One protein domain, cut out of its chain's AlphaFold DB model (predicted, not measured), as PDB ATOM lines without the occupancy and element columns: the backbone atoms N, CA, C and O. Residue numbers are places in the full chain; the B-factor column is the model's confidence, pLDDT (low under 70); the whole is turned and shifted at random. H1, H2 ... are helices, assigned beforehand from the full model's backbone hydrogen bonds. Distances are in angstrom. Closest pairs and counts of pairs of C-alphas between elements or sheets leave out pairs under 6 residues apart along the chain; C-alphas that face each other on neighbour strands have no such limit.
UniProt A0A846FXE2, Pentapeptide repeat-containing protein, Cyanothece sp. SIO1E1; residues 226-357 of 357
ATOM      1  N   GLY A 226     -33.890  -8.985  40.314       87.56
ATOM      2  CA  GLY A 226     -33.167  -9.986  41.102       87.56
ATOM      3  C   GLY A 226     -31.758 -10.236  40.558       87.56
ATOM      4  O   GLY A 226     -30.999  -9.290  40.372       87.56
ATOM      5  N   VAL A 227     -31.439 -11.504  40.277       90.81
ATOM      6  CA  VAL A 227     -30.162 -11.970  39.694       90.81
ATOM      7  C   VAL A 227     -30.130 -11.988  38.162       90.81
ATOM      8  O   VAL A 227     -29.121 -12.393  37.596       90.81
ATOM      9  N   MET A 228     -31.195 -11.556  37.477       95.00
ATOM     10  CA  MET A 228     -31.324 -11.674  36.015       95.00
ATOM     11  C   MET A 228     -30.235 -10.913  35.248       95.00
ATOM     12  O   MET A 228     -29.953 -11.251  34.103       95.00
ATOM     13  N   LEU A 229     -29.634  -9.891  35.866       96.12
ATOM     14  CA  LEU A 229     -28.579  -9.077  35.261       96.12
ATOM     15  C   LEU A 229     -27.166  -9.413  35.776       96.12
ATOM     16  O   LEU A 229     -26.193  -8.799  35.331       96.12
ATOM     17  N   ALA A 230     -27.017 -10.407  36.655       96.62
ATOM     18  CA  ALA A 230     -25.707 -10.835  37.137       96.62
ATOM     19  C   ALA A 230     -24.890 -11.471  35.999       96.62
ATOM     20  O   ALA A 230     -25.406 -12.276  35.226       96.62
ATOM     21  N   ALA A 231     -23.612 -11.101  35.895       96.50
ATOM     22  CA  ALA A 231     -22.682 -11.526  34.846       96.50
ATOM     23  C   ALA A 231     -23.177 -11.263  33.409       96.50
ATOM     24  O   ALA A 231     -22.709 -11.893  32.460       96.50
ATOM     25  N   THR A 232     -24.131 -10.343  33.231       95.88
ATOM     26  CA  THR A 232     -24.666 -10.024  31.905       95.88
ATOM     27  C   THR A 232     -23.824  -8.983  31.184       95.88
ATOM     28  O   THR A 232     -23.292  -8.052  31.788       95.88
ATOM     29  N   ASP A 233     -23.731  -9.133  29.863       97.81
ATOM     30  CA  ASP A 233     -23.204  -8.090  28.993       97.81
ATOM     31  C   ASP A 233     -24.285  -7.055  28.656       97.81
ATOM     32  O   ASP A 233     -25.323  -7.392  28.073       97.81
ATOM     33  N   LEU A 234     -24.016  -5.814  29.057       97.81
ATOM     34  CA  LEU A 234     -24.769  -4.584  28.811       97.81
ATOM     35  C   LEU A 234     -23.826  -3.487  28.267       97.81
ATOM     36  O   LEU A 234     -24.136  -2.294  28.347       97.81
ATOM     37  N   SER A 235     -22.664  -3.867  27.726       98.06
ATOM     38  CA  SER A 235     -21.670  -2.911  27.241       98.06
ATOM     39  C   SER A 235     -22.154  -2.122  26.024       98.06
ATOM     40  O   SER A 235     -22.878  -2.626  25.167       98.06
ATOM     41  N   GLY A 236     -21.797  -0.837  25.972       97.88
ATOM     42  CA  GLY A 236     -22.177   0.079  24.893       97.88
ATOM     43  C   GLY A 236     -23.682   0.346  24.765       97.88
ATOM     44  O   GLY A 236     -24.120   0.877  23.746       97.88
ATOM     45  N   THR A 237     -24.491  -0.037  25.757       98.00
ATOM     46  CA  THR A 237     -25.952   0.087  25.683       98.00
ATOM     47  C   THR A 237     -26.476   1.428  26.201       98.00
ATOM     48  O   THR A 237     -25.853   2.086  27.033       98.00
ATOM     49  N   ASP A 238     -27.658   1.834  25.725       98.00
ATOM     50  CA  ASP A 238     -28.394   2.998  26.235       98.00
ATOM     51  C   ASP A 238     -29.302   2.577  27.400       98.00
ATOM     52  O   ASP A 238     -30.379   2.027  27.185       98.00
ATOM     53  N   LEU A 239     -28.905   2.868  28.635       98.06
ATOM     54  CA  LEU A 239     -29.674   2.596  29.856       98.06
ATOM     55  C   LEU A 239     -30.158   3.886  30.528       98.06
ATOM     56  O   LEU A 239     -30.538   3.874  31.699       98.06
ATOM     57  N   ARG A 240     -30.203   5.000  29.794       97.81
ATOM     58  CA  ARG A 240     -30.616   6.294  30.341       97.81
ATOM     59  C   ARG A 240     -32.018   6.260  30.926       97.81
ATOM     60  O   ARG A 240     -32.938   5.718  30.307       97.81
ATOM     61  N   TRP A 241     -32.194   6.946  32.055       96.31
ATOM     62  CA  TRP A 241     -33.485   7.109  32.738       96.31
ATOM     63  C   TRP A 241     -34.144   5.795  33.162       96.31
ATOM     64  O   TRP A 241     -35.363   5.742  33.307       96.31
ATOM     65  N   THR A 242     -33.356   4.731  33.312       97.12
ATOM     66  CA  THR A 242     -33.869   3.439  33.768       97.12
ATOM     67  C   THR A 242     -33.827   3.335  35.286       97.12
ATOM     68  O   THR A 242     -32.916   3.855  35.931       97.12
ATOM     69  N   ASP A 243     -34.819   2.672  35.869       96.62
ATOM     70  CA  ASP A 243     -34.803   2.259  37.263       96.62
ATOM     71  C   ASP A 243     -34.220   0.849  37.355       96.62
ATOM     72  O   ASP A 243     -34.870  -0.136  37.011       96.62
ATOM     73  N   LEU A 244     -32.963   0.776  37.781       97.12
ATOM     74  CA  LEU A 244     -32.253  -0.459  38.095       97.12
ATOM     75  C   LEU A 244     -32.124  -0.646  39.610       97.12
ATOM     76  O   LEU A 244     -31.331  -1.474  40.048       97.12
ATOM     77  N   SER A 245     -32.866   0.110  40.428       95.00
ATOM     78  CA  SER A 245     -32.719   0.040  41.879       95.00
ATOM     79  C   SER A 245     -32.917  -1.381  42.394       95.00
ATOM     80  O   SER A 245     -33.794  -2.115  41.945       95.00
ATOM     81  N   GLU A 246     -32.064  -1.774  43.340       94.06
ATOM     82  CA  GLU A 246     -32.014  -3.126  43.917       94.06
ATOM     83  C   GLU A 246     -31.644  -4.270  42.956       94.06
ATOM     84  O   GLU A 246     -31.575  -5.421  43.397       94.06
ATOM     85  N   ALA A 247     -31.335  -3.995  41.685       96.25
ATOM     86  CA  ALA A 247     -30.874  -5.024  40.760       96.25
ATOM     87  C   ALA A 247     -29.517  -5.610  41.189       96.25
ATOM     88  O   ALA A 247     -28.622  -4.908  41.681       96.25
ATOM     89  N   ASN A 248     -29.343  -6.913  40.971       97.00
ATOM     90  CA  ASN A 248     -28.051  -7.564  41.108       97.00
ATOM     91  C   ASN A 248     -27.311  -7.503  39.764       97.00
ATOM     92  O   ASN A 248     -27.712  -8.131  38.786       97.00
ATOM     93  N   LEU A 249     -26.224  -6.738  39.753       97.75
ATOM     94  CA  LEU A 249     -25.324  -6.500  38.628       97.75
ATOM     95  C   LEU A 249     -23.915  -7.028  38.948       97.75
ATOM     96  O   LEU A 249     -22.927  -6.526  38.412       97.75
ATOM     97  N   ILE A 250     -23.804  -8.033  39.830       98.00
ATOM     98  CA  ILE A 250     -22.523  -8.668  40.160       98.00
ATOM     99  C   ILE A 250     -21.872  -9.135  38.862       98.00
ATOM    100  O   ILE A 250     -22.501  -9.867  38.099       98.00
ATOM    101  N   ARG A 251     -20.620  -8.737  38.617       98.00
ATOM    102  CA  ARG A 251     -19.844  -9.085  37.413       98.00
ATOM    103  C   ARG A 251     -20.489  -8.663  36.087       98.00
ATOM    104  O   ARG A 251     -20.101  -9.174  35.039       98.00
ATOM    105  N   ALA A 252     -21.480  -7.772  36.106       98.06
ATOM    106  CA  ALA A 252     -22.083  -7.262  34.882       98.06
ATOM    107  C   ALA A 252     -21.084  -6.382  34.120       98.06
ATOM    108  O   ALA A 252     -20.315  -5.621  34.715       98.06
ATOM    109  N   ASN A 253     -21.113  -6.467  32.793       98.50
ATOM    110  CA  ASN A 253     -20.338  -5.590  31.929       98.50
ATOM    111  C   ASN A 253     -21.202  -4.402  31.497       98.50
ATOM    112  O   ASN A 253     -22.058  -4.538  30.632       98.50
ATOM    113  N   LEU A 254     -20.964  -3.240  32.098       98.38
ATOM    114  CA  LEU A 254     -21.590  -1.949  31.798       98.38
ATOM    115  C   LEU A 254     -20.608  -0.998  31.087       98.38
ATOM    116  O   LEU A 254     -20.851   0.209  31.024       98.38
ATOM    117  N   SER A 255     -19.488  -1.503  30.561       98.38
ATOM    118  CA  SER A 255     -18.480  -0.661  29.908       98.38
ATOM    119  C   SER A 255     -19.070   0.128  28.735       98.38
ATOM    120  O   SER A 255     -19.888  -0.378  27.972       98.38
ATOM    121  N   GLN A 256     -18.687   1.401  28.608       98.31
ATOM    122  CA  GLN A 256     -19.175   2.350  27.595       98.31
ATOM    123  C   GLN A 256     -20.706   2.525  27.545       98.31
ATOM    124  O   GLN A 256     -21.214   3.103  26.586       98.31
ATOM    125  N   SER A 257     -21.450   2.045  28.544       98.19
ATOM    126  CA  SER A 257     -22.901   2.229  28.596       98.19
ATOM    127  C   SER A 257     -23.273   3.668  28.958       98.19
ATOM    128  O   SER A 257     -22.543   4.379  29.657       98.19
ATOM    129  N   ASP A 258     -24.431   4.101  28.473       98.38
ATOM    130  CA  ASP A 258     -25.022   5.388  28.815       98.38
ATOM    131  C   ASP A 258     -25.990   5.202  29.995       98.38
ATOM    132  O   ASP A 258     -27.111   4.719  29.826       98.38
ATOM    133  N   LEU A 259     -25.537   5.561  31.198       98.44
ATOM    134  CA  LEU A 259     -26.263   5.436  32.467       98.44
ATOM    135  C   LEU A 259     -26.775   6.803  32.959       98.44
ATOM    136  O   LEU A 259     -26.989   7.017  34.160       98.44
ATOM    137  N   VAL A 260     -26.970   7.763  32.046       98.31
ATOM    138  CA  VAL A 260     -27.435   9.109  32.401       98.31
ATOM    139  C   VAL A 260     -28.777   9.025  33.124       98.31
ATOM    140  O   VAL A 260     -29.774   8.535  32.586       98.31
ATOM    141  N   ARG A 261     -28.809   9.571  34.344       97.69
ATOM    142  CA  ARG A 261     -29.988   9.607  35.226       97.69
ATOM    143  C   ARG A 261     -30.610   8.235  35.507       97.69
ATOM    144  O   ARG A 261     -31.787   8.153  35.851       97.69
ATOM    145  N   THR A 262     -29.826   7.169  35.393       98.12
ATOM    146  CA  THR A 262     -30.217   5.823  35.812       98.12
ATOM    147  C   THR A 262     -30.264   5.744  37.332       98.12
ATOM    148  O   THR A 262     -29.388   6.270  38.021       98.12
ATOM    149  N   ASN A 263     -31.280   5.084  37.879       97.44
ATOM    150  CA  ASN A 263     -31.343   4.792  39.302       97.44
ATOM    151  C   ASN A 263     -30.609   3.478  39.588       97.44
ATOM    152  O   ASN A 263     -31.123   2.407  39.295       97.44
ATOM    153  N   LEU A 264     -29.413   3.573  40.156       97.81
ATOM    154  CA  LEU A 264     -28.582   2.457  40.616       97.81
ATOM    155  C   LEU A 264     -28.618   2.329  42.151       97.81
ATOM    156  O   LEU A 264     -27.787   1.656  42.753       97.81
ATOM    157  N   ALA A 265     -29.555   2.992  42.833       96.19
ATOM    158  CA  ALA A 265     -29.626   2.927  44.282       96.19
ATOM    159  C   ALA A 265     -29.858   1.485  44.751       96.19
ATOM    160  O   ALA A 265     -30.665   0.745  44.183       96.19
ATOM    161  N   ARG A 266     -29.147   1.077  45.803       95.81
ATOM    162  CA  ARG A 266     -29.189  -0.287  46.355       95.81
ATOM    163  C   ARG A 266     -28.842  -1.407  45.356       95.81
ATOM    164  O   ARG A 266     -29.097  -2.567  45.679       95.81
ATOM    165  N   THR A 267     -28.265  -1.126  44.184       97.12
ATOM    166  CA  THR A 267     -27.771  -2.192  43.294       97.12
ATOM    167  C   THR A 267     -26.578  -2.910  43.902       97.12
ATOM    168  O   THR A 267     -25.874  -2.364  44.753       97.12
ATOM    169  N   ILE A 268     -26.307  -4.124  43.430       97.50
ATOM    170  CA  ILE A 268     -25.070  -4.840  43.750       97.50
ATOM    171  C   ILE A 268     -24.173  -4.821  42.516       97.50
ATOM    172  O   ILE A 268     -24.456  -5.526  41.559       97.50
ATOM    173  N   LEU A 269     -23.112  -4.020  42.542       97.19
ATOM    174  CA  LEU A 269     -22.130  -3.821  41.469       97.19
ATOM    175  C   LEU A 269     -20.790  -4.503  41.789       97.19
ATOM    176  O   LEU A 269     -19.747  -4.060  41.322       97.19
ATOM    177  N   VAL A 270     -20.799  -5.559  42.608       96.56
ATOM    178  CA  VAL A 270     -19.558  -6.253  42.982       96.56
ATOM    179  C   VAL A 270     -18.891  -6.833  41.736       96.56
ATOM    180  O   VAL A 270     -19.553  -7.523  40.960       96.56
ATOM    181  N   ASP A 271     -17.605  -6.539  41.541       97.12
ATOM    182  CA  ASP A 271     -16.821  -6.919  40.355       97.12
ATOM    183  C   ASP A 271     -17.429  -6.441  39.013       97.12
ATOM    184  O   ASP A 271     -17.167  -7.025  37.958       97.12
ATOM    185  N   ALA A 272     -18.296  -5.421  39.021       97.88
ATOM    186  CA  ALA A 272     -18.897  -4.895  37.798       97.88
ATOM    187  C   ALA A 272     -17.898  -4.039  37.005       97.88
ATOM    188  O   ALA A 272     -17.123  -3.266  37.567       97.88
ATOM    189  N   ASN A 273     -17.956  -4.127  35.677       98.38
ATOM    190  CA  ASN A 273     -17.124  -3.322  34.788       98.38
ATOM    191  C   ASN A 273     -17.908  -2.089  34.316       98.38
ATOM    192  O   ASN A 273     -18.845  -2.237  33.536       98.38
ATOM    193  N   LEU A 274     -17.518  -0.885  34.743       98.31
ATOM    194  CA  LEU A 274     -18.097   0.390  34.295       98.31
ATOM    195  C   LEU A 274     -17.131   1.208  33.420       98.31
ATOM    196  O   LEU A 274     -17.328   2.412  33.255       98.31
ATOM    197  N   ILE A 275     -16.103   0.588  32.826       98.44
ATOM    198  CA  ILE A 275     -15.064   1.302  32.071       98.44
ATOM    199  C   ILE A 275     -15.686   2.205  30.999       98.44
ATOM    200  O   ILE A 275     -16.371   1.736  30.091       98.44
ATOM    201  N   GLY A 276     -15.430   3.512  31.065       98.12
ATOM    202  CA  GLY A 276     -15.920   4.473  30.073       98.12
ATOM    203  C   GLY A 276     -17.428   4.750  30.079       98.12
ATOM    204  O   GLY A 276     -17.900   5.462  29.184       98.12
ATOM    205  N   ALA A 277     -18.173   4.201  31.044       98.31
ATOM    206  CA  ALA A 277     -19.605   4.434  31.193       98.31
ATOM    207  C   ALA A 277     -19.905   5.892  31.563       98.31
ATOM    208  O   ALA A 277     -19.078   6.590  32.156       98.31
ATOM    209  N   ASP A 278     -21.098   6.360  31.216       98.44
ATOM    210  CA  ASP A 278     -21.532   7.728  31.479       98.44
ATOM    211  C   ASP A 278     -22.517   7.792  32.647       98.44
ATOM    212  O   ASP A 278     -23.668   7.389  32.514       98.44
ATOM    213  N   LEU A 279     -22.072   8.312  33.794       98.00
ATOM    214  CA  LEU A 279     -22.860   8.340  35.033       98.00
ATOM    215  C   LEU A 279     -23.511   9.700  35.316       98.00
ATOM    216  O   LEU A 279     -23.896   9.966  36.460       98.00
ATOM    217  N   MET A 280     -23.671  10.574  34.315       98.06
ATOM    218  CA  MET A 280     -24.231  11.910  34.548       98.06
ATOM    219  C   MET A 280     -25.608  11.838  35.224       98.06
ATOM    220  O   MET A 280     -26.603  11.415  34.635       98.06
ATOM    221  N   GLY A 281     -25.675  12.296  36.473       96.94
ATOM    222  CA  GLY A 281     -26.905  12.293  37.265       96.94
ATOM    223  C   GLY A 281     -27.420  10.901  37.650       96.94
ATOM    224  O   GLY A 281     -28.551  10.806  38.121       96.94
ATOM    225  N   ALA A 282     -26.638   9.835  37.451       97.88
ATOM    226  CA  ALA A 282     -26.978   8.500  37.930       97.88
ATOM    227  C   ALA A 282     -27.124   8.500  39.461       97.88
ATOM    228  O   ALA A 282     -26.294   9.049  40.189       97.88
ATOM    229  N   ARG A 283     -28.177   7.887  39.987       97.56
ATOM    230  CA  ARG A 283     -28.412   7.849  41.431       97.56
ATOM    231  C   ARG A 283     -27.820   6.573  42.012       97.56
ATOM    232  O   ARG A 283     -28.393   5.515  41.815       97.56
ATOM    233  N   LEU A 284     -26.704   6.670  42.732       97.56
ATOM    234  CA  LEU A 284     -26.092   5.525  43.429       97.56
ATOM    235  C   LEU A 284     -26.620   5.345  44.857       97.56
ATOM    236  O   LEU A 284     -26.516   4.256  45.405       97.56
ATOM    237  N   PHE A 285     -27.172   6.396  45.459       97.12
ATOM    238  CA  PHE A 285     -27.690   6.430  46.828       97.12
ATOM    239  C   PHE A 285     -28.742   7.540  46.961       97.12
ATOM    240  O   PHE A 285     -28.889   8.378  46.066       97.12
ATOM    241  N   TYR A 286     -29.477   7.540  48.070       95.06
ATOM    242  CA  TYR A 286     -30.361   8.633  48.477       95.06
ATOM    243  C   TYR A 286     -29.764   9.387  49.666       95.06
ATOM    244  O   TYR A 286     -28.875   8.876  50.340       95.06
ATOM    245  N   GLY A 287     -30.268  10.594  49.924       93.50
ATOM    246  CA  GLY A 287     -29.786  11.443  51.011       93.50
ATOM    247  C   GLY A 287     -28.397  12.056  50.758       93.50
ATOM    248  O   GLY A 287     -27.898  12.027  49.627       93.50
ATOM    249  N   PRO A 288     -27.789  12.659  51.793       94.56
ATOM    250  CA  PRO A 288     -26.439  13.220  51.731       94.56
ATOM    251  C   PRO A 288     -25.361  12.143  51.540       94.56
ATOM    252  O   PRO A 288     -25.466  11.036  52.070       94.56
ATOM    253  N   ALA A 289     -24.291  12.465  50.811       92.31
ATOM    254  CA  ALA A 289     -23.220  11.511  50.498       92.31
ATOM    255  C   ALA A 289     -22.431  11.081  51.749       92.31
ATOM    256  O   ALA A 289     -21.894   9.976  51.813       92.31
ATOM    257  N   GLU A 290     -22.378  11.949  52.758       91.19
ATOM    258  CA  GLU A 290     -21.630  11.779  53.999       91.19
ATOM    259  C   GLU A 290     -22.247  10.707  54.903       91.19
ATOM    260  O   GLU A 290     -21.514   9.945  55.548       91.19
ATOM    261  N   THR A 291     -23.579  10.644  54.923       93.75
ATOM    262  CA  THR A 291     -24.399   9.737  55.738       93.75
ATOM    263  C   THR A 291     -24.858   8.503  54.966       93.75
ATOM    264  O   THR A 291     -25.162   7.482  55.581       93.75
ATOM    265  N   ALA A 292     -24.860   8.557  53.632       95.62
ATOM    266  CA  ALA A 292     -25.226   7.424  52.798       95.62
ATOM    267  C   ALA A 292     -24.338   6.195  53.049       95.62
ATOM    268  O   ALA A 292     -23.103   6.276  53.093       95.62
ATOM    269  N   SER A 293     -24.977   5.028  53.151       95.81
ATOM    270  CA  SER A 293     -24.302   3.737  53.303       95.81
ATOM    271  C   SER A 293     -24.859   2.685  52.334       95.81
ATOM    272  O   SER A 293     -25.999   2.811  51.869       95.81
ATOM    273  N   PRO A 294     -24.056   1.669  51.959       96.19
ATOM    274  CA  PRO A 294     -24.492   0.581  51.094       96.19
ATOM    275  C   PRO A 294     -25.681  -0.168  51.683       96.19
ATOM    276  O   PRO A 294     -25.854  -0.243  52.903       96.19
ATOM    277  N   ARG A 295     -26.498  -0.748  50.802       94.00
ATOM    278  CA  ARG A 295     -27.660  -1.542  51.207       94.00
ATOM    279  C   ARG A 295     -27.279  -2.600  52.253       94.00
ATOM    280  O   ARG A 295     -26.286  -3.310  52.105       94.00
ATOM    281  N   SER A 296     -28.129  -2.757  53.262       91.75
ATOM    282  CA  SER A 296     -28.051  -3.846  54.237       91.75
ATOM    283  C   SER A 296     -29.122  -4.894  53.939       91.75
ATOM    284  O   SER A 296     -30.175  -4.584  53.379       91.75
ATOM    285  N   ARG A 297     -28.839  -6.155  54.288       87.81
ATOM    286  CA  ARG A 297     -29.849  -7.229  54.293       87.81
ATOM    287  C   ARG A 297     -30.689  -7.221  55.571       87.81
ATOM    288  O   ARG A 297     -31.794  -7.745  55.550       87.81
ATOM    289  N   ALA A 298     -30.141  -6.683  56.660       90.62
ATOM    290  CA  ALA A 298     -30.769  -6.686  57.978       90.62
ATOM    291  C   ALA A 298     -31.551  -5.397  58.258       90.62
ATOM    292  O   ALA A 298     -32.528  -5.425  58.999       90.62
ATOM    293  N   GLU A 299     -31.133  -4.283  57.657       92.62
ATOM    294  CA  GLU A 299     -31.673  -2.956  57.950       92.62
ATOM    295  C   GLU A 299     -32.437  -2.385  56.752       92.62
ATOM    296  O   GLU A 299     -32.014  -2.487  55.591       92.62
ATOM    297  N   SER A 300     -33.580  -1.772  57.051       90.50
ATOM    298  CA  SER A 300     -34.410  -1.074  56.072       90.50
ATOM    299  C   SER A 300     -33.714   0.197  55.563       90.50
ATOM    300  O   SER A 300     -32.956   0.820  56.306       90.50
ATOM    301  N   PRO A 301     -33.956   0.606  54.305       93.50
ATOM    302  CA  PRO A 301     -33.441   1.870  53.787       93.50
ATOM    303  C   PRO A 301     -34.053   3.068  54.515       93.50
ATOM    304  O   PRO A 301     -35.273   3.161  54.642       93.50
ATOM    305  N   ASP A 302     -33.210   4.023  54.897       94.00
ATOM    306  CA  ASP A 302     -33.634   5.348  55.337       94.00
ATOM    307  C   ASP A 302     -33.358   6.361  54.224       94.00
ATOM    308  O   ASP A 302     -32.222   6.764  53.973       94.00
ATOM    309  N   TYR A 303     -34.418   6.783  53.538       91.25
ATOM    310  CA  TYR A 303     -34.331   7.728  52.426       91.25
ATOM    311  C   TYR A 303     -34.120   9.187  52.856       91.25
ATOM    312  O   TYR A 303     -33.805  10.012  51.998       91.25
ATOM    313  N   GLN A 304     -34.276   9.517  54.143       89.88
ATOM    314  CA  GLN A 304     -33.998  10.857  54.666       89.88
ATOM    315  C   GLN A 304     -32.504  11.017  54.946       89.88
ATOM    316  O   GLN A 304     -31.880  11.968  54.475       89.88
ATOM    317  N   THR A 305     -31.921  10.065  55.677       93.25
ATOM    318  CA  THR A 305     -30.492  10.096  56.026       93.25
ATOM    319  C   THR A 305     -29.605   9.481  54.946       93.25
ATOM    320  O   THR A 305     -28.416   9.774  54.888       93.25
ATOM    321  N   GLY A 306     -30.151   8.639  54.071       93.94
ATOM    322  CA  GLY A 306     -29.394   7.893  53.069       93.94
ATOM    323  C   GLY A 306     -28.812   6.571  53.570       93.94
ATOM    324  O   GLY A 306     -28.219   5.828  52.775       93.94
ATOM    325  N   ALA A 307     -28.992   6.235  54.849       95.31
ATOM    326  CA  ALA A 307     -28.504   4.984  55.411       95.31
ATOM    327  C   ALA A 307     -29.144   3.775  54.706       95.31
ATOM    328  O   ALA A 307     -30.353   3.701  54.490       95.31
ATOM    329  N   HIS A 308     -28.309   2.822  54.306       95.81
ATOM    330  CA  HIS A 308     -28.671   1.607  53.578       95.81
ATOM    331  C   HIS A 308     -29.346   1.845  52.226       95.81
ATOM    332  O   HIS A 308     -29.959   0.937  51.672       95.81
ATOM    333  N   THR A 309     -29.252   3.038  51.650       96.00
ATOM    334  CA  THR A 309     -29.873   3.333  50.349       96.00
ATOM    335  C   THR A 309     -28.907   3.214  49.177       96.00
ATOM    336  O   THR A 309     -29.323   3.266  48.018       96.00
ATOM    337  N   GLY A 310     -27.616   3.070  49.456       96.81
ATOM    338  CA  GLY A 310     -26.588   3.130  48.438       96.81
ATOM    339  C   GLY A 310     -26.245   1.790  47.786       96.81
ATOM    340  O   GLY A 310     -26.544   0.712  48.312       96.81
ATOM    341  N   ALA A 311     -25.644   1.866  46.604       97.38
ATOM    342  CA  ALA A 311     -25.153   0.727  45.845       97.38
ATOM    343  C   ALA A 311     -23.949   0.058  46.528       97.38
ATOM    344  O   ALA A 311     -23.074   0.720  47.078       97.38
ATOM    345  N   VAL A 312     -23.864  -1.267  46.440       96.56
ATOM    346  CA  VAL A 312     -22.672  -2.023  46.847       96.56
ATOM    347  C   VAL A 312     -21.706  -2.041  45.669       96.56
ATOM    348  O   VAL A 312     -22.060  -2.563  44.620       96.56
ATOM    349  N   ILE A 313     -20.513  -1.479  45.827       94.94
ATOM    350  CA  ILE A 313     -19.575  -1.159  44.728       94.94
ATOM    351  C   ILE A 313     -18.171  -1.735  44.974       94.94
ATOM    352  O   ILE A 313     -17.156  -1.130  44.634       94.94
ATOM    353  N   GLU A 314     -18.112  -2.904  45.601       93.44
ATOM    354  CA  GLU A 314     -16.850  -3.575  45.914       93.44
ATOM    355  C   GLU A 314     -16.183  -4.086  44.624       93.44
ATOM    356  O   GLU A 314     -16.825  -4.760  43.820       93.44
ATOM    357  N   ASN A 315     -14.899  -3.780  44.418       93.50
ATOM    358  CA  ASN A 315     -14.114  -4.207  43.244       93.50
ATOM    359  C   ASN A 315     -14.705  -3.833  41.868       93.50
ATOM    360  O   ASN A 315     -14.415  -4.485  40.866       93.50
ATOM    361  N   ALA A 316     -15.533  -2.796  41.797       96.25
ATOM    362  CA  ALA A 316     -16.043  -2.295  40.531       96.25
ATOM    363  C   ALA A 316     -14.979  -1.454  39.804       96.25
ATOM    364  O   ALA A 316     -14.247  -0.679  40.420       96.25
ATOM    365  N   ASP A 317     -14.913  -1.569  38.479       97.62
ATOM    366  CA  ASP A 317     -13.960  -0.813  37.663       97.62
ATOM    367  C   ASP A 317     -14.604   0.465  37.108       97.62
ATOM    368  O   ASP A 317     -15.485   0.406  36.250       97.62
ATOM    369  N   PHE A 318     -14.152   1.626  37.588       97.69
ATOM    370  CA  PHE A 318     -14.602   2.953  37.152       97.69
ATOM    371  C   PHE A 318     -13.624   3.637  36.178       97.69
ATOM    372  O   PHE A 318     -13.749   4.839  35.919       97.69
ATOM    373  N   THR A 319     -12.663   2.906  35.610       97.62
ATOM    374  CA  THR A 319     -11.630   3.482  34.744       97.62
ATOM    375  C   THR A 319     -12.265   4.244  33.577       97.62
ATOM    376  O   THR A 319     -13.128   3.743  32.859       97.62
ATOM    377  N   HIS A 320     -11.856   5.498  33.377       96.81
ATOM    378  CA  HIS A 320     -12.388   6.390  32.334       96.81
ATOM    379  C   HIS A 320     -13.902   6.673  32.385       96.81
ATOM    380  O   HIS A 320     -14.453   7.159  31.395       96.81
ATOM    381  N   VAL A 321     -14.585   6.424  33.508       97.56
ATOM    382  CA  VAL A 321     -15.990   6.827  33.679       97.56
ATOM    383  C   VAL A 321     -16.165   8.326  33.429       97.56
ATOM    384  O   VAL A 321     -15.358   9.164  33.839       97.56
ATOM    385  N   LYS A 322     -17.246   8.675  32.736       97.00
ATOM    386  CA  LYS A 322     -17.547  10.035  32.290       97.00
ATOM    387  C   LYS A 322     -18.557  10.684  33.233       97.00
ATOM    388  O   LYS A 322     -19.501  10.040  33.686       97.00
ATOM    389  N   ARG A 323     -18.385  11.991  33.469       96.25
ATOM    390  CA  ARG A 323     -19.351  12.871  34.163       96.25
ATOM    391  C   ARG A 323     -19.781  12.371  35.554       96.25
ATOM    392  O   ARG A 323     -20.942  12.509  35.933       96.25
ATOM    393  N   LEU A 324     -18.822  11.834  36.309       95.50
ATOM    394  CA  LEU A 324     -18.990  11.497  37.721       95.50
ATOM    395  C   LEU A 324     -19.050  12.787  38.557       95.50
ATOM    396  O   LEU A 324     -18.128  13.600  38.509       95.50
ATOM    397  N   SER A 325     -20.131  12.993  39.306       96.06
ATOM    398  CA  SER A 325     -20.294  14.140  40.206       96.06
ATOM    399  C   SER A 325     -19.430  14.003  41.462       96.06
ATOM    400  O   SER A 325     -19.041  12.898  41.837       96.06
ATOM    401  N   ASP A 326     -19.172  15.111  42.165       95.56
ATOM    402  CA  ASP A 326     -18.400  15.087  43.417       95.56
ATOM    403  C   ASP A 326     -19.037  14.188  44.487       95.56
ATOM    404  O   ASP A 326     -18.335  13.458  45.183       95.56
ATOM    405  N   GLN A 327     -20.369  14.185  44.576       95.75
ATOM    406  CA  GLN A 327     -21.119  13.335  45.506       95.75
ATOM    407  C   GLN A 327     -21.029  11.849  45.134       95.75
ATOM    408  O   GLN A 327     -20.828  11.005  46.006       95.75
ATOM    409  N   GLN A 328     -21.138  11.520  43.840       96.38
ATOM    410  CA  GLN A 328     -20.944  10.151  43.356       96.38
ATOM    411  C   GLN A 328     -19.504   9.694  43.603       96.38
ATOM    412  O   GLN A 328     -19.299   8.599  44.117       96.38
ATOM    413  N   ARG A 329     -18.509  10.544  43.307       96.25
ATOM    414  CA  ARG A 329     -17.091  10.269  43.574       96.25
ATOM    415  C   ARG A 329     -16.854  10.004  45.055       96.25
ATOM    416  O   ARG A 329     -16.217   9.008  45.385       96.25
ATOM    417  N   TYR A 330     -17.382  10.855  45.938       96.00
ATOM    418  CA  TYR A 330     -17.265  10.676  47.384       96.00
ATOM    419  C   TYR A 330     -17.797   9.312  47.824       96.00
ATOM    420  O   TYR A 330     -17.077   8.553  48.470       96.00
ATOM    421  N   TYR A 331     -19.023   8.976  47.420       96.38
ATOM    422  CA  TYR A 331     -19.636   7.695  47.756       96.38
ATOM    423  C   TYR A 331     -18.830   6.514  47.203       96.38
ATOM    424  O   TYR A 331     -18.546   5.566  47.939       96.38
ATOM    425  N   CYS A 332     -18.402   6.603  45.938       95.81
ATOM    426  CA  CYS A 332     -17.616   5.561  45.292       95.81
ATOM    427  C   CYS A 332     -16.281   5.308  45.992       95.81
ATOM    428  O   CYS A 332     -15.898   4.167  46.229       95.81
ATOM    429  N   CYS A 333     -15.594   6.377  46.379       95.31
ATOM    430  CA  CYS A 333     -14.346   6.290  47.118       95.31
ATOM    431  C   CYS A 333     -14.546   5.759  48.541       95.31
ATOM    432  O   CYS A 333     -13.728   4.971  49.016       95.31
ATOM    433  N   ALA A 334     -15.614   6.178  49.224       95.19
ATOM    434  CA  ALA A 334     -15.872   5.790  50.605       95.19
ATOM    435  C   ALA A 334     -16.230   4.306  50.753       95.19
ATOM    436  O   ALA A 334     -15.840   3.692  51.744       95.19
ATOM    437  N   TRP A 335     -16.944   3.737  49.778       95.19
ATOM    438  CA  TRP A 335     -17.525   2.393  49.876       95.19
ATOM    439  C   TRP A 335     -17.044   1.400  48.808       95.19
ATOM    440  O   TRP A 335     -17.509   0.264  48.789       95.19
ATOM    441  N   GLY A 336     -16.136   1.806  47.918       91.12
ATOM    442  CA  GLY A 336     -15.664   0.977  46.805       91.12
ATOM    443  C   GLY A 336     -14.607  -0.073  47.158       91.12
ATOM    444  O   GLY A 336     -14.414  -1.017  46.392       91.12
ATOM    445  N   GLY A 337     -13.916   0.073  48.288       90.00
ATOM    446  CA  GLY A 337     -12.732  -0.729  48.614       90.00
ATOM    447  C   GLY A 337     -11.502  -0.348  47.780       90.00
ATOM    448  O   GLY A 337     -11.547   0.540  46.922       90.00
ATOM    449  N   ASN A 338     -10.371  -1.006  48.037       89.50
ATOM    450  CA  ASN A 338      -9.068  -0.574  47.515       89.50
ATOM    451  C   ASN A 338      -8.974  -0.612  45.973       89.50
ATOM    452  O   ASN A 338      -8.514   0.345  45.353       89.50
ATOM    453  N   GLN A 339      -9.465  -1.680  45.333       89.69
ATOM    454  CA  GLN A 339      -9.411  -1.823  43.869       89.69
ATOM    455  C   GLN A 339     -10.216  -0.730  43.157       89.69
ATOM    456  O   GLN A 339      -9.685  -0.015  42.308       89.69
ATOM    457  N   THR A 340     -11.471  -0.533  43.567       94.00
ATOM    458  CA  THR A 340     -12.350   0.508  43.021       94.00
ATOM    459  C   THR A 340     -11.735   1.896  43.196       94.00
ATOM    460  O   THR A 340     -11.721   2.688  42.257       94.00
ATOM    461  N   ARG A 341     -11.139   2.194  44.361       94.44
ATOM    462  CA  ARG A 341     -10.499   3.496  44.632       94.44
ATOM    463  C   ARG A 341      -9.386   3.848  43.641       94.44
ATOM    464  O   ARG A 341      -9.205   5.030  43.353       94.44
ATOM    465  N   ASN A 342      -8.680   2.855  43.099       94.12
ATOM    466  CA  ASN A 342      -7.602   3.069  42.129       94.12
ATOM    467  C   ASN A 342      -8.104   3.368  40.707       94.12
ATOM    468  O   ASN A 342      -7.346   3.896  39.898       94.12
ATOM    469  N   THR A 343      -9.367   3.060  40.401       96.19
ATOM    470  CA  THR A 343      -9.951   3.240  39.059       96.19
ATOM    471  C   THR A 343     -10.802   4.509  38.936       96.19
ATOM    472  O   THR A 343     -11.089   4.955  37.825       96.19
ATOM    473  N   ILE A 344     -11.187   5.127  40.061       96.06
ATOM    474  CA  ILE A 344     -12.072   6.298  40.086       96.06
ATOM    475  C   ILE A 344     -11.400   7.535  39.451       96.06
ATOM    476  O   ILE A 344     -10.360   8.002  39.934       96.06
ATOM    477  N   PRO A 345     -12.020   8.154  38.426       93.19
ATOM    478  CA  PRO A 345     -11.541   9.402  37.839       93.19
ATOM    479  C   PRO A 345     -11.499  10.542  38.866       93.19
ATOM    480  O   PRO A 345     -12.454  10.769  39.608       93.19
ATOM    481  N   GLY A 346     -10.386  11.277  38.901       90.44
ATOM    482  CA  GLY A 346     -10.142  12.329  39.897       90.44
ATOM    483  C   GLY A 346      -9.598  11.820  41.239       90.44
ATOM    484  O   GLY A 346      -9.215  12.634  42.075       90.44
ATOM    485  N   GLY A 347      -9.501  10.499  41.424       92.69
ATOM    486  CA  GLY A 347      -8.909   9.868  42.599       92.69
ATOM    487  C   GLY A 347      -9.721  10.030  43.889       92.69
ATOM    488  O   GLY A 347     -10.732  10.728  43.954       92.69
ATOM    489  N   CYS A 348      -9.244   9.367  44.944       93.75
ATOM    490  CA  CYS A 348      -9.906   9.308  46.252       93.75
ATOM    491  C   CYS A 348      -9.127  10.012  47.373       93.75
ATOM    492  O   CYS A 348      -9.265   9.669  48.549       93.75
ATOM    493  N   GLN A 349      -8.274  10.977  47.022       90.50
ATOM    494  CA  GLN A 349      -7.477  11.720  47.998       90.50
ATOM    495  C   GLN A 349      -8.391  12.521  48.939       90.50
ATOM    496  O   GLN A 349      -9.306  13.207  48.492       90.50
ATOM    497  N   GLY A 350      -8.159  12.408  50.250       88.75
ATOM    498  CA  GLY A 350      -8.954  13.092  51.278       88.75
ATOM    499  C   GLY A 350     -10.312  12.454  51.604       88.75
ATOM    500  O   GLY A 350     -11.006  12.953  52.484       88.75
ATOM    501  N   ILE A 351     -10.689  11.348  50.949       93.06
ATOM    502  CA  ILE A 351     -11.950  10.641  51.219       93.06
ATOM    503  C   ILE A 351     -11.659   9.393  52.070       93.06
ATOM    504  O   ILE A 351     -10.862   8.546  51.640       93.06
ATOM    505  N   PRO A 352     -12.284   9.245  53.257       90.62
ATOM    506  CA  PRO A 352     -12.046   8.099  54.130       90.62
ATOM    507  C   PRO A 352     -12.487   6.802  53.452       90.62
ATOM    508  O   PRO A 352     -13.486   6.783  52.739       90.62
ATOM    509  N   ASP A 353     -11.743   5.720  53.662       91.06
ATOM    510  CA  ASP A 353     -12.197   4.377  53.303       91.06
ATOM    511  C   ASP A 353     -13.063   3.836  54.444       91.06
ATOM    512  O   ASP A 353     -12.563   3.572  55.538       91.06
ATOM    513  N   LYS A 354     -14.374   3.744  54.210       90.12
ATOM    514  CA  LYS A 354     -15.344   3.237  55.186       90.12
ATOM    515  C   LYS A 354     -15.576   1.731  55.049       90.12
ATOM    516  O   LYS A 354     -16.162   1.141  55.954       90.12
ATOM    517  N   LEU A 355     -15.152   1.116  53.943       83.00
ATOM    518  CA  LEU A 355     -15.301  -0.322  53.720       83.00
ATOM    519  C   LEU A 355     -14.199  -1.106  54.445       83.00
ATOM    520  O   LEU A 355     -14.458  -2.186  54.971       83.00
ATOM    521  N   GLY A 356     -12.993  -0.532  54.514       67.81
ATOM    522  CA  GLY A 356     -11.889  -1.031  55.340       67.81
ATOM    523  C   GLY A 356     -11.303  -2.378  54.900       67.81
ATOM    524  O   GLY A 356     -10.603  -3.010  55.693       67.81
ATOM    525  N   ARG A 357     -11.595  -2.831  53.677       58.66
ATOM    526  CA  ARG A 357     -11.091  -4.077  53.082       58.66
ATOM    527  C   ARG A 357     -10.928  -3.955  51.571       58.66
ATOM    528  O   ARG A 357     -11.782  -3.291  50.936       58.66
TER     529      ARG A 357
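AT A GLANCE: This is residues 226 to 357 of the 357 residues of the protein "Pentapeptide repeat-containing protein" of Cyanothece sp. SIO1E1 (UniProt A0A846FXE2). Little of this domain is regular structure: through residues 226 to 324 the chain winds in stacked turns, a solenoid, interrupted by a wider loop at residues 286 to 309. H1 and H2 cap the end of the winding at its last turn, and the tail, residues 344 to 357, folds back over them. You have 132 printed residues, with two named helices, H1 then H2, holding 17 of them, and no named strand; the class is all helix. The whole is compact, radius of gyration of the C-alphas 13.1 A, and rounded, spanning 33 by 31 by 25 A.

IN THESE COORDINATES: Find C-alpha 326 at (-18.400, 15.087, 43.417); from there H1, residues 326 to 335, runs 14.3 A. H2, residues 337 to 343, runs 10.7 A to C-alpha 343 at (-9.951, 3.240, 39.059).

HOW THE PARTS SIT: H1 and H2 touch only at the corner by their tight link; look at Cys 333 and Arg 341, their closest C-alphas, 5.4 A apart. They run opposite ways at a steep tilt of 43 degrees. Every O i to N i+4 pair is within hydrogen-bond range in H1, and 2 of 3 in H2.

THE WHOLE: The farthest C-alphas, Met 228 and Gly 350, are 36.7 A apart. The printed part has no cut; pLDDT is under 70 at residues 356 to 357.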